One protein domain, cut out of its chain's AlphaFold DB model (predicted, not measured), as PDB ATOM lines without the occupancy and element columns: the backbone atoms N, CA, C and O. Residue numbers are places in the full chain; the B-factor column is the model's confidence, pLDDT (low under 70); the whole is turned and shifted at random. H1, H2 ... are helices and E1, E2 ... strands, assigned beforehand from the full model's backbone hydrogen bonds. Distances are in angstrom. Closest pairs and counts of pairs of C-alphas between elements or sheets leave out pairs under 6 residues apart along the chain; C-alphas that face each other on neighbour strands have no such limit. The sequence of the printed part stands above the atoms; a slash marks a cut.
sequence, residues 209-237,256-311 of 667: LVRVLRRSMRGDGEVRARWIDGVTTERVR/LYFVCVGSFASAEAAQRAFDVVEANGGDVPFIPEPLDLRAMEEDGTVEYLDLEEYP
ATOM      1  N   LEU A 209     144.020  84.559 145.171       92.44
ATOM      2  CA  LEU A 209     143.909  83.296 145.895       92.44
ATOM      3  C   LEU A 209     145.260  82.592 145.893       92.44
ATOM      4  O   LEU A 209     145.776  82.186 144.853       92.44
ATOM      5  N   VAL A 210     145.820  82.421 147.085       94.81
ATOM      6  CA  VAL A 210     147.106  81.764 147.291       94.81
ATOM      7  C   VAL A 210     146.974  80.577 148.225       94.81
ATOM      8  O   VAL A 210     146.240  80.591 149.213       94.81
ATOM      9  N   ARG A 211     147.763  79.554 147.949       94.50
ATOM     10  CA  ARG A 211     148.016  78.419 148.817       94.50
ATOM     11  C   ARG A 211     149.456  78.517 149.305       94.50
ATOM     12  O   ARG A 211     150.401  78.453 148.528       94.50
ATOM     13  N   VAL A 212     149.630  78.707 150.608       94.19
ATOM     14  CA  VAL A 212     150.927  78.937 151.255       94.19
ATOM     15  C   VAL A 212     151.359  77.709 152.052       94.19
ATOM     16  O   VAL A 212     150.617  77.203 152.899       94.19
ATOM     17  N   LEU A 213     152.583  77.233 151.827       94.81
ATOM     18  CA  LEU A 213     153.174  76.126 152.571       94.81
ATOM     19  C   LEU A 213     153.700  76.619 153.919       94.81
ATOM     20  O   LEU A 213     154.832  77.087 154.044       94.81
ATOM     21  N   ARG A 214     152.909  76.450 154.976       92.19
ATOM     22  CA  ARG A 214     153.354  76.777 156.328       92.19
ATOM     23  C   ARG A 214     154.148  75.618 156.918       92.19
ATOM     24  O   ARG A 214     153.611  74.534 157.152       92.19
ATOM     25  N   ARG A 215     155.421  75.867 157.222       91.12
ATOM     26  CA  ARG A 215     156.262  74.954 158.005       91.12
ATOM     27  C   ARG A 215     156.129  75.308 159.483       91.12
ATOM     28  O   ARG A 215     156.457  76.412 159.899       91.12
ATOM     29  N   SER A 216     155.613  74.384 160.281       89.88
ATOM     30  CA  SER A 216     155.533  74.505 161.734       89.88
ATOM     31  C   SER A 216     156.498  73.508 162.361       89.88
ATOM     32  O   SER A 216     156.409  72.311 162.096       89.88
ATOM     33  N   MET A 217     157.417  73.998 163.195       81.56
ATOM     34  CA  MET A 217     158.186  73.135 164.089       81.56
ATOM     35  C   MET A 217     157.337  72.797 165.310       81.56
ATOM     36  O   MET A 217     156.862  73.692 166.014       81.56
ATOM     37  N   ARG A 218     157.150  71.506 165.572       85.25
ATOM     38  CA  ARG A 218     156.655  71.039 166.867       85.25
ATOM     39  C   ARG A 218     157.777  71.097 167.906       85.25
ATOM     40  O   ARG A 218     158.960  71.115 167.575       85.25
ATOM     41  N   GLY A 219     157.401  71.121 169.186       86.25
ATOM     42  CA  GLY A 219     158.351  71.168 170.308       86.25
ATOM     43  C   GLY A 219     159.265  69.938 170.437       86.25
ATOM     44  O   GLY A 219     160.171  69.944 171.263       86.25
ATOM     45  N   ASP A 220     159.038  68.897 169.637       91.06
ATOM     46  CA  ASP A 220     159.884  67.709 169.483       91.06
ATOM     47  C   ASP A 220     160.937  67.849 168.362       91.06
ATOM     48  O   ASP A 220     161.757  66.951 168.183       91.06
ATOM     49  N   GLY A 221     160.945  68.968 167.629       91.06
ATOM     50  CA  GLY A 221     161.812  69.190 166.472       91.06
ATOM     51  C   GLY A 221     161.259  68.631 165.154       91.06
ATOM     52  O   GLY A 221     161.912  68.783 164.124       91.06
ATOM     53  N   GLU A 222     160.063  68.025 165.143       91.38
ATOM     54  CA  GLU A 222     159.407  67.566 163.915       91.38
ATOM     55  C   GLU A 222     158.915  68.782 163.108       91.38
ATOM     56  O   GLU A 222     158.097  69.582 163.579       91.38
ATOM     57  N   VAL A 223     159.400  68.928 161.872       88.94
ATOM     58  CA  VAL A 223     158.914  69.949 160.935       88.94
ATOM     59  C   VAL A 223     157.687  69.399 160.214       88.94
ATOM     60  O   VAL A 223     157.798  68.492 159.393       88.94
ATOM     61  N   ARG A 224     156.512  69.976 160.475       91.94
ATOM     62  CA  ARG A 224     155.293  69.698 159.708       91.94
ATOM     63  C   ARG A 224     155.052  70.800 158.700       91.94
ATOM     64  O   ARG A 224     154.886  71.957 159.074       91.94
ATOM     65  N   ALA A 225     155.004  70.430 157.430       91.88
ATOM     66  CA  ALA A 225     154.588  71.321 156.363       91.88
ATOM     67  C   ALA A 225     153.096  71.098 156.083       91.88
ATOM     68  O   ALA A 225     152.656  69.961 155.918       91.88
ATOM     69  N   ARG A 226     152.309  72.173 156.075       94.00
ATOM     70  CA  ARG A 226     150.887  72.138 155.722       94.00
ATOM     71  C   ARG A 226     150.577  73.282 154.769       94.00
ATOM     72  O   ARG A 226     150.923  74.424 155.057       94.00
ATOM     73  N   TRP A 227     149.879  72.966 153.686       94.75
ATOM     74  CA  TRP A 227     149.302  73.957 152.789       94.75
ATOM     75  C   TRP A 227     148.108  74.653 153.445       94.75
ATOM     76  O   TRP A 227     147.260  74.004 154.070       94.75
ATOM     77  N   ILE A 228     148.087  75.978 153.349       93.12
ATOM     78  CA  ILE A 228     147.042  76.843 153.882       93.12
ATOM     79  C   ILE A 228     146.556  77.738 152.754       93.12
ATOM     80  O   ILE A 228     147.346  78.492 152.194       93.12
ATOM     81  N   ASP A 229     145.263  77.669 152.471       92.88
ATOM     82  CA  ASP A 229     144.623  78.506 151.463       92.88
ATOM     83  C   ASP A 229     144.251  79.859 152.088       92.88
ATOM     84  O   ASP A 229     143.902  79.951 153.276       92.88
ATOM     85  N   GLY A 230     144.380  80.919 151.301       93.19
ATOM     86  CA  GLY A 230     144.092  82.272 151.732       93.19
ATOM     87  C   GLY A 230     144.102  83.281 150.594       93.19
ATOM     88  O   GLY A 230     144.303  82.928 149.435       93.19
ATOM     89  N   VAL A 231     143.878  84.545 150.940       93.81
ATOM     90  CA  VAL A 231     143.954  85.661 149.989       93.81
ATOM     91  C   VAL A 231     145.011  86.653 150.425       93.81
ATOM     92  O   VAL A 231     145.131  86.968 151.613       93.81
ATOM     93  N   THR A 232     145.805  87.099 149.457       93.31
ATOM     94  CA  THR A 232     146.832  88.116 149.651       93.31
ATOM     95  C   THR A 232     146.185  89.483 149.810       93.31
ATOM     96  O   THR A 232     145.452  89.959 148.946       93.31
ATOM     97  N   THR A 233     146.485  90.149 150.915       87.06
ATOM     98  CA  THR A 233     146.074  91.528 151.158       87.06
ATOM     99  C   THR A 233     147.301  92.381 151.451       87.06
ATOM    100  O   THR A 233     148.272  91.935 152.076       87.06
ATOM    101  N   GLU A 234     147.286  93.622 150.966       82.25
ATOM    102  CA  GLU A 234     148.279  94.616 151.356       82.25
ATOM    103  C   GLU A 234     147.801  95.231 152.660       82.25
ATOM    104  O   GLU A 234     146.713  95.798 152.729       82.25
ATOM    105  N   ARG A 235     148.616  95.140 153.709       71.19
ATOM    106  CA  ARG A 235     148.427  96.006 154.868       71.19
ATOM    107  C   ARG A 235     149.591  96.967 154.873       71.19
ATOM    108  O   ARG A 235     150.694  96.611 155.289       71.19
ATOM    109  N   VAL A 236     149.330  98.190 154.425       56.97
ATOM    110  CA  VAL A 236     150.269  99.296 154.586       56.97
ATOM    111  C   VAL A 236     150.384  99.556 156.085       56.97
ATOM    112  O   VAL A 236     149.607 100.291 156.688       56.97
ATOM    113  N   ARG A 237     151.337  98.894 156.744       51.16
ATOM    114  CA  ARG A 237     151.813  99.385 158.029       51.16
ATOM    115  C   ARG A 237     152.591 100.642 157.702       51.16
ATOM    116  O   ARG A 237     153.723 100.538 157.235       51.16
ATOM    117  N   LEU A 256     155.018  94.398 152.329       77.69
ATOM    118  CA  LEU A 256     154.737  93.327 153.276       77.69
ATOM    119  C   LEU A 256     153.319  92.831 153.007       77.69
ATOM    120  O   LEU A 256     152.358  93.573 153.214       77.69
ATOM    121  N   TYR A 257     153.197  91.585 152.557       83.31
ATOM    122  CA  TYR A 257     151.900  90.976 152.280       83.31
ATOM    123  C   TYR A 257     151.418  90.206 153.496       83.31
ATOM    124  O   TYR A 257     152.199  89.588 154.226       83.31
ATOM    125  N   PHE A 258     150.107  90.219 153.682       84.44
ATOM    126  CA  PHE A 258     149.427  89.402 154.669       84.44
ATOM    127  C   PHE A 258     148.551  88.408 153.921       84.44
ATOM    128  O   PHE A 258     147.944  88.738 152.907       84.44
ATOM    129  N   VAL A 259     148.513  87.168 154.400       88.56
ATOM    130  CA  VAL A 259     147.610  86.153 153.856       88.56
ATOM    131  C   VAL A 259     146.523  85.910 154.879       88.56
ATOM    132  O   VAL A 259     146.795  85.468 156.002       88.56
ATOM    133  N   CYS A 260     145.299  86.242 154.487       85.44
ATOM    134  CA  CYS A 260     144.104  85.974 155.268       85.44
ATOM    135  C   CYS A 260     143.753  84.500 155.106       85.44
ATOM    136  O   CYS A 260     143.521  84.036 153.993       85.44
ATOM    137  N   VAL A 261     143.747  83.758 156.208       88.44
ATOM    138  CA  VAL A 261     143.573  82.307 156.203       88.44
ATOM    139  C   VAL A 261     142.090  81.959 156.200       88.44
ATOM    140  O   VAL A 261     141.359  82.333 157.117       88.44
ATOM    141  N   GLY A 262     141.656  81.179 155.215       87.75
ATOM    142  CA  GLY A 262     140.284  80.688 155.140       87.75
ATOM    143  C   GLY A 262     140.017  79.892 153.868       87.75
ATOM    144  O   GLY A 262     140.753  79.981 152.891       87.75
ATOM    145  N   SER A 263     138.963  79.079 153.892       82.62
ATOM    146  CA  SER A 263     138.442  78.437 152.687       82.62
ATOM    147  C   SER A 263     137.500  79.413 151.993       82.62
ATOM    148  O   SER A 263     136.406  79.671 152.504       82.62
ATOM    149  N   PHE A 264     137.918  79.952 150.855       84.06
ATOM    150  CA  PHE A 264     137.137  80.909 150.080       84.06
ATOM    151  C   PHE A 264     136.863  80.343 148.689       84.06
ATOM    152  O   PHE A 264     137.734  79.714 148.097       84.06
ATOM    153  N   ALA A 265     135.647  80.546 148.183       80.25
ATOM    154  CA  ALA A 265     135.267  80.098 146.843       80.25
ATOM    155  C   ALA A 265     135.840  80.998 145.732       80.25
ATOM    156  O   ALA A 265     135.976  80.555 144.600       80.25
ATOM    157  N   SER A 266     136.156  82.255 146.056       82.19
ATOM    158  CA  SER A 266     136.740  83.247 145.150       82.19
ATOM    159  C   SER A 266     137.516  84.306 145.941       82.19
ATOM    160  O   SER A 266     137.328  84.443 147.157       82.19
ATOM    161  N   ALA A 267     138.354  85.086 145.253       72.88
ATOM    162  CA  ALA A 267     139.032  86.253 145.820       72.88
ATOM    163  C   ALA A 267     138.040  87.262 146.429       72.88
ATOM    164  O   ALA A 267     138.198  87.702 147.567       72.88
ATOM    165  N   GLU A 268     136.950  87.553 145.718       80.75
ATOM    166  CA  GLU A 268     135.896  88.459 146.185       80.75
ATOM    167  C   GLU A 268     135.172  87.947 147.435       80.75
ATOM    168  O   GLU A 268     134.752  88.739 148.279       80.75
ATOM    169  N   ALA A 269     134.977  86.629 147.552       81.06
ATOM    170  CA  ALA A 269     134.370  86.028 148.736       81.06
ATOM    171  C   ALA A 269     135.291  86.171 149.956       81.06
ATOM    172  O   ALA A 269     134.814  86.425 151.063       81.06
ATOM    173  N   ALA A 270     136.605  86.058 149.750       78.69
ATOM    174  CA  ALA A 270     137.593  86.290 150.794       78.69
ATOM    175  C   ALA A 270     137.658  87.758 151.219       78.69
ATOM    176  O   ALA A 270     137.641  88.034 152.417       78.69
ATOM    177  N   GLN A 271     137.673  88.689 150.258       78.81
ATOM    178  CA  GLN A 271     137.683  90.122 150.546       78.81
ATOM    179  C   GLN A 271     136.412  90.540 151.292       78.81
ATOM    180  O   GLN A 271     136.492  91.196 152.322       78.81
ATOM    181  N   ARG A 272     135.236  90.054 150.874       83.06
ATOM    182  CA  ARG A 272     133.984  90.293 151.609       83.06
ATOM    183  C   ARG A 272     134.022  89.731 153.029       83.06
ATOM    184  O   ARG A 272     133.558  90.385 153.959       83.06
ATOM    185  N   ALA A 273     134.567  88.529 153.220       79.56
ATOM    186  CA  ALA A 273     134.727  87.956 154.554       79.56
ATOM    187  C   ALA A 273     135.692  88.784 155.421       79.56
ATOM    188  O   ALA A 273     135.444  88.944 156.616       79.56
ATOM    189  N   PHE A 274     136.751  89.332 154.822       79.56
ATOM    190  CA  PHE A 274     137.687  90.245 155.472       79.56
ATOM    191  C   PHE A 274     136.994  91.535 155.913       79.56
ATOM    192  O   PHE A 274     137.001  91.838 157.106       79.56
ATOM    193  N   ASP A 275     136.327  92.226 154.987       81.19
ATOM    194  CA  ASP A 275     135.648  93.496 155.251       81.19
ATOM    195  C   ASP A 275     134.607  93.335 156.370       81.19
ATOM    196  O   ASP A 275     134.486  94.184 157.250       81.19
ATOM    197  N   VAL A 276     133.892  92.202 156.398       84.38
ATOM    198  CA  VAL A 276     132.930  91.875 157.462       84.38
ATOM    199  C   VAL A 276     133.616  91.651 158.811       84.38
ATOM    200  O   VAL A 276     133.104  92.102 159.835       84.38
ATOM    201  N   VAL A 277     134.744  90.937 158.865       79.56
ATOM    202  CA  VAL A 277     135.462  90.707 160.131       79.56
ATOM    203  C   VAL A 277     136.065  92.014 160.652       79.56
ATOM    204  O   VAL A 277     135.925  92.299 161.842       79.56
ATOM    205  N   GLU A 278     136.646  92.834 159.774       80.94
ATOM    206  CA  GLU A 278     137.212  94.137 160.128       80.94
ATOM    207  C   GLU A 278     136.131  95.131 160.580       80.94
ATOM    208  O   GLU A 278     136.275  95.746 161.639       80.94
ATOM    209  N   ALA A 279     135.005  95.226 159.862       80.44
ATOM    210  CA  ALA A 279     133.878  96.083 160.238       80.44
ATOM    211  C   ALA A 279     133.279  95.718 161.609       80.44
ATOM    212  O   ALA A 279     132.785  96.588 162.324       80.44
ATOM    213  N   ASN A 280     133.364  94.444 162.004       85.31
ATOM    214  CA  ASN A 280     132.919  93.958 163.312       85.31
ATOM    215  C   ASN A 280     133.987  94.086 164.416       85.31
ATOM    216  O   ASN A 280     133.762  93.628 165.538       85.31
ATOM    217  N   GLY A 281     135.156  94.668 164.123       88.06
ATOM    218  CA  GLY A 281     136.272  94.773 165.068       88.06
ATOM    219  C   GLY A 281     136.891  93.424 165.446       88.06
ATOM    220  O   GLY A 281     137.539  93.318 166.488       88.06
ATOM    221  N   GLY A 282     136.663  92.384 164.640       81.25
ATOM    222  CA  GLY A 282     137.261  91.070 164.824       81.25
ATOM    223  C   GLY A 282     138.688  91.023 164.281       81.25
ATOM    224  O   GLY A 282     139.008  91.638 163.265       81.25
ATOM    225  N   ASP A 283     139.550  90.246 164.935       78.56
ATOM    226  CA  ASP A 283     140.872  89.946 164.394       78.56
ATOM    227  C   ASP A 283     140.730  88.948 163.239       78.56
ATOM    228  O   ASP A 283     140.374  87.781 163.435       78.56
ATOM    229  N   VAL A 284     141.025  89.399 162.020       75.31
ATOM    230  CA  VAL A 284     141.137  88.514 160.857       75.31
ATOM    231  C   VAL A 284     142.242  87.492 161.139       75.31
ATOM    232  O   VAL A 284     143.329  87.880 161.565       75.31
ATOM    233  N   PRO A 285     142.030  86.186 160.913       76.50
ATOM    234  CA  PRO A 285     143.105  85.212 161.023       76.50
ATOM    235  C   PRO A 285     144.120  85.444 159.894       76.50
ATOM    236  O   PRO A 285     143.967  84.931 158.789       76.50
ATOM    237  N   PHE A 286     145.164  86.227 160.162       84.69
ATOM    238  CA  PHE A 286     146.288  86.434 159.248       84.69
ATOM    239  C   PHE A 286     147.518  85.656 159.716       84.69
ATOM    240  O   PHE A 286     147.698  85.380 160.907       84.69
ATOM    241  N   ILE A 287     148.395  85.297 158.779       82.56
ATOM    242  CA  ILE A 287     149.741  84.840 159.131       82.56
ATOM    243  C   ILE A 287     150.492  86.057 159.699       82.56
ATOM    244  O   ILE A 287     150.665  87.036 158.979       82.56
ATOM    245  N   PRO A 288     150.899  86.046 160.986       72.62
ATOM    246  CA  PRO A 288     151.358  87.250 161.687       72.62
ATOM    247  C   PRO A 288     152.693  87.797 161.185       72.62
ATOM    248  O   PRO A 288     153.058  88.934 161.491       72.62
ATOM    249  N   GLU A 289     153.422  86.982 160.434       82.88
ATOM    250  CA  GLU A 289     154.690  87.339 159.830       82.88
ATOM    251  C   GLU A 289     154.427  87.882 158.427       82.88
ATOM    252  O   GLU A 289     153.712  87.234 157.658       82.88
ATOM    253  N   PRO A 290     154.973  89.061 158.091       83.19
ATOM    254  CA  PRO A 290     154.847  89.576 156.745       83.19
ATOM    255  C   PRO A 290     155.510  88.599 155.778       83.19
ATOM    256  O   PRO A 290     156.648  88.173 155.987       83.19
ATOM    257  N   LEU A 291     154.776  88.238 154.737       88.50
ATOM    258  CA  LEU A 291     155.228  87.274 153.751       88.50
ATOM    259  C   LEU A 291     155.918  88.021 152.617       88.50
ATOM    260  O   LEU A 291     155.362  88.965 152.060       88.50
ATOM    261  N   ASP A 292     157.131  87.594 152.278       91.06
ATOM    262  CA  ASP A 292     157.802  88.015 151.053       91.06
ATOM    263  C   ASP A 292     157.330  87.089 149.927       91.06
ATOM    264  O   ASP A 292     157.935  86.048 149.665       91.06
ATOM    265  N   LEU A 293     156.188  87.423 149.315       88.75
ATOM    266  CA  LEU A 293     155.559  86.576 148.294       88.75
ATOM    267  C   LEU A 293     156.510  86.275 147.135       88.75
ATOM    268  O   LEU A 293     156.505  85.164 146.622       88.75
ATOM    269  N   ARG A 294     157.378  87.224 146.776       89.44
ATOM    270  CA  ARG A 294     158.357  87.040 145.707       89.44
ATOM    271  C   ARG A 294     159.387  85.971 146.067       89.44
ATOM    272  O   ARG A 294     159.624  85.070 145.268       89.44
ATOM    273  N   ALA A 295     159.957  86.031 147.270       90.50
ATOM    274  CA  ALA A 295     160.858  84.981 147.747       90.50
ATOM    275  C   ALA A 295     160.132  83.627 147.847       90.50
ATOM    276  O   ALA A 295     160.669  82.585 147.478       90.50
ATOM    277  N   MET A 296     158.869  83.637 148.275       93.12
ATOM    278  CA  MET A 296     158.072  82.417 148.388       93.12
ATOM    279  C   MET A 296     157.732  81.789 147.032       93.12
ATOM    280  O   MET A 296     157.705  80.561 146.933       93.12
ATOM    281  N   GLU A 297     157.511  82.600 145.993       93.69
ATOM    282  CA  GLU A 297     157.366  82.158 144.600       93.69
ATOM    283  C   GLU A 297     158.667  81.533 144.075       93.69
ATOM    284  O   GLU A 297     158.645  80.621 143.247       93.69
ATOM    285  N   GLU A 298     159.829  82.059 144.479       92.12
ATOM    286  CA  GLU A 298     161.157  81.523 144.121       92.12
ATOM    287  C   GLU A 298     161.386  80.157 144.765       92.12
ATOM    288  O   GLU A 298     161.826  79.231 144.085       92.12
ATOM    289  N   ASP A 299     160.955  79.996 146.013       93.81
ATOM    290  CA  ASP A 299     161.112  78.754 146.768       93.81
ATOM    291  C   ASP A 299     159.994  77.718 146.526       93.81
ATOM    292  O   ASP A 299     160.031  76.624 147.096       93.81
ATOM    293  N   GLY A 300     158.969  78.049 145.728       94.56
ATOM    294  CA  GLY A 300     157.798  77.187 145.505       94.56
ATOM    295  C   GLY A 300     156.963  76.954 146.773       94.56
ATOM    296  O   GLY A 300     156.324  75.915 146.931       94.56
ATOM    297  N   THR A 301     157.007  77.899 147.715       95.38
ATOM    298  CA  THR A 301     156.250  77.846 148.979       95.38
ATOM    299  C   THR A 301     154.914  78.581 148.909       95.38
ATOM    300  O   THR A 301     154.136  78.516 149.862       95.38
ATOM    301  N   VAL A 302     154.628  79.237 147.784       95.56
ATOM    302  CA  VAL A 302     153.320  79.796 147.443       95.56
ATOM    303  C   VAL A 302     152.880  79.271 146.078       95.56
ATOM    304  O   VAL A 302     153.680  79.184 145.150       95.56
ATOM    305  N   GLU A 303     151.609  78.907 145.979       95.06
ATOM    306  CA  GLU A 303     150.932  78.496 144.751       95.06
ATOM    307  C   GLU A 303     149.728  79.420 144.545       95.06
ATOM    308  O   GLU A 303     148.934  79.613 145.463       95.06
ATOM    309  N   TYR A 304     149.601  80.018 143.363       93.69
ATOM    310  CA  TYR A 304     148.425  80.808 143.001       93.69
ATOM    311  C   TYR A 304     147.326  79.860 142.524       93.69
ATOM    312  O   TYR A 304     147.566  79.036 141.646       93.69
ATOM    313  N   LEU A 305     146.141  79.938 143.128       92.12
ATOM    314  CA  LEU A 305     145.000  79.079 142.787       92.12
ATOM    315  C   LEU A 305     144.105  79.700 141.707       92.12
ATOM    316  O   LEU A 305     143.273  79.010 141.132       92.12
ATOM    317  N   ASP A 306     144.280  80.989 141.430       89.62
ATOM    318  CA  ASP A 306     143.486  81.783 140.492       89.62
ATOM    319  C   ASP A 306     144.120  81.899 139.098       89.62
ATOM    320  O   ASP A 306     143.864  82.862 138.382       89.62
ATOM    321  N   LEU A 307     144.937  80.922 138.689       83.69
ATOM    322  CA  LEU A 307     145.702  80.988 137.435       83.69
ATOM    323  C   LEU A 307     144.831  81.132 136.178       83.69
ATOM    324  O   LEU A 307     145.276  81.741 135.208       83.69
ATOM    325  N   GLU A 308     143.611  80.586 136.187       79.81
ATOM    326  CA  GLU A 308     142.667  80.708 135.065       79.81
ATOM    327  C   GLU A 308     142.116  82.131 134.916       79.81
ATOM    328  O   GLU A 308     141.886  82.595 133.801       79.81
ATOM    329  N   GLU A 309     141.917  82.827 136.037       79.88
ATOM    330  CA  GLU A 309     141.380  84.188 136.068       79.88
ATOM    331  C   GLU A 309     142.502  85.227 135.936       79.88
ATOM    332  O   GLU A 309     142.330  86.272 135.305       79.88
ATOM    333  N   TYR A 310     143.684  84.907 136.471       77.81
ATOM    334  CA  TYR A 310     144.834  85.790 136.496       77.81
ATOM    335  C   TYR A 310     146.147  85.023 136.219       77.81
ATOM    336  O   TYR A 310     146.645  84.308 137.097       77.81
ATOM    337  N   PRO A 311     146.795  85.221 135.050       79.56
ATOM    338  CA  PRO A 311     148.035  84.523 134.686       79.56
ATOM    339  C   PRO A 311     149.144  84.768 135.710       79.56
ATOM    340  O   PRO A 311     149.187  85.831 136.330       79.56
TER     341      PRO A 311
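What this domain is: This is residues 209 to 237 and 256 to 311 of the 667 residues of the protein "Predicted protein" of Micromonas pusilla (strain CCMP1545) (UniProt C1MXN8). A strongly twisted sheet of four strands, with the long hairpin of E1 and E2 at its heart, has helix H1 across one face and the short helix H2 across the opposite face. E2 bends by 74 degrees at residue 231, and E3 pairs with it around and beyond that bend. The 85 printed residues run E1 E2 E3 H1 H2 E4, two named helices and four named strands, mixed in class; the sheet's order is E3 - E2 - E1 - E4, all antiparallel. The whole is compact, with a radius of gyration of the C-alphas of 13.7 A and spans of 39 by 33 by 25 A.

How they stand to each other: E1, residues 209 to 217, and E2, residues 223 to 234, form a hairpin, with N 212 and O 228 2.8 A apart, within hydrogen-bond range. E3, residues 257 to 261, is an edge strand beside E2, with N 233 and O 258 at 2.8 A. H1, residues 267 to 279, is on the sheet at a height of 9.1 A; its closest C-alphas to E2 are Ala 270 and Val 231, 6.4 A apart. H2, residues 293 to 298, is on the opposite face at a height of 9.0 A, only just over E1, on which 3 of its C-alphas fall. E4, residues 302 to 304, is the other edge strand, with N 211 of E1 and O 303 at 2.7 A. In H1 and H2 every O i to N i+4 pair is within hydrogen-bond range.

Where its parts are: E1, 25.3 A long, begins at C-alpha 209 (143.909, 83.296, 145.895). E2 measures 28.5 A, E3 12.6 A and H1 18.2 A. E4 ends at C-alpha 304 (148.425, 80.808, 143.001).

The domain as a whole: C-alphas 220 and 309, the farthest apart, are 41.6 A apart. Residues 238 to 255 are not printed; C-alphas 237 and 256 are 8.2 A apart across this cut. The link from H1 to H2 is long, 13 residues. Residues 236 to 237 have pLDDT under 70.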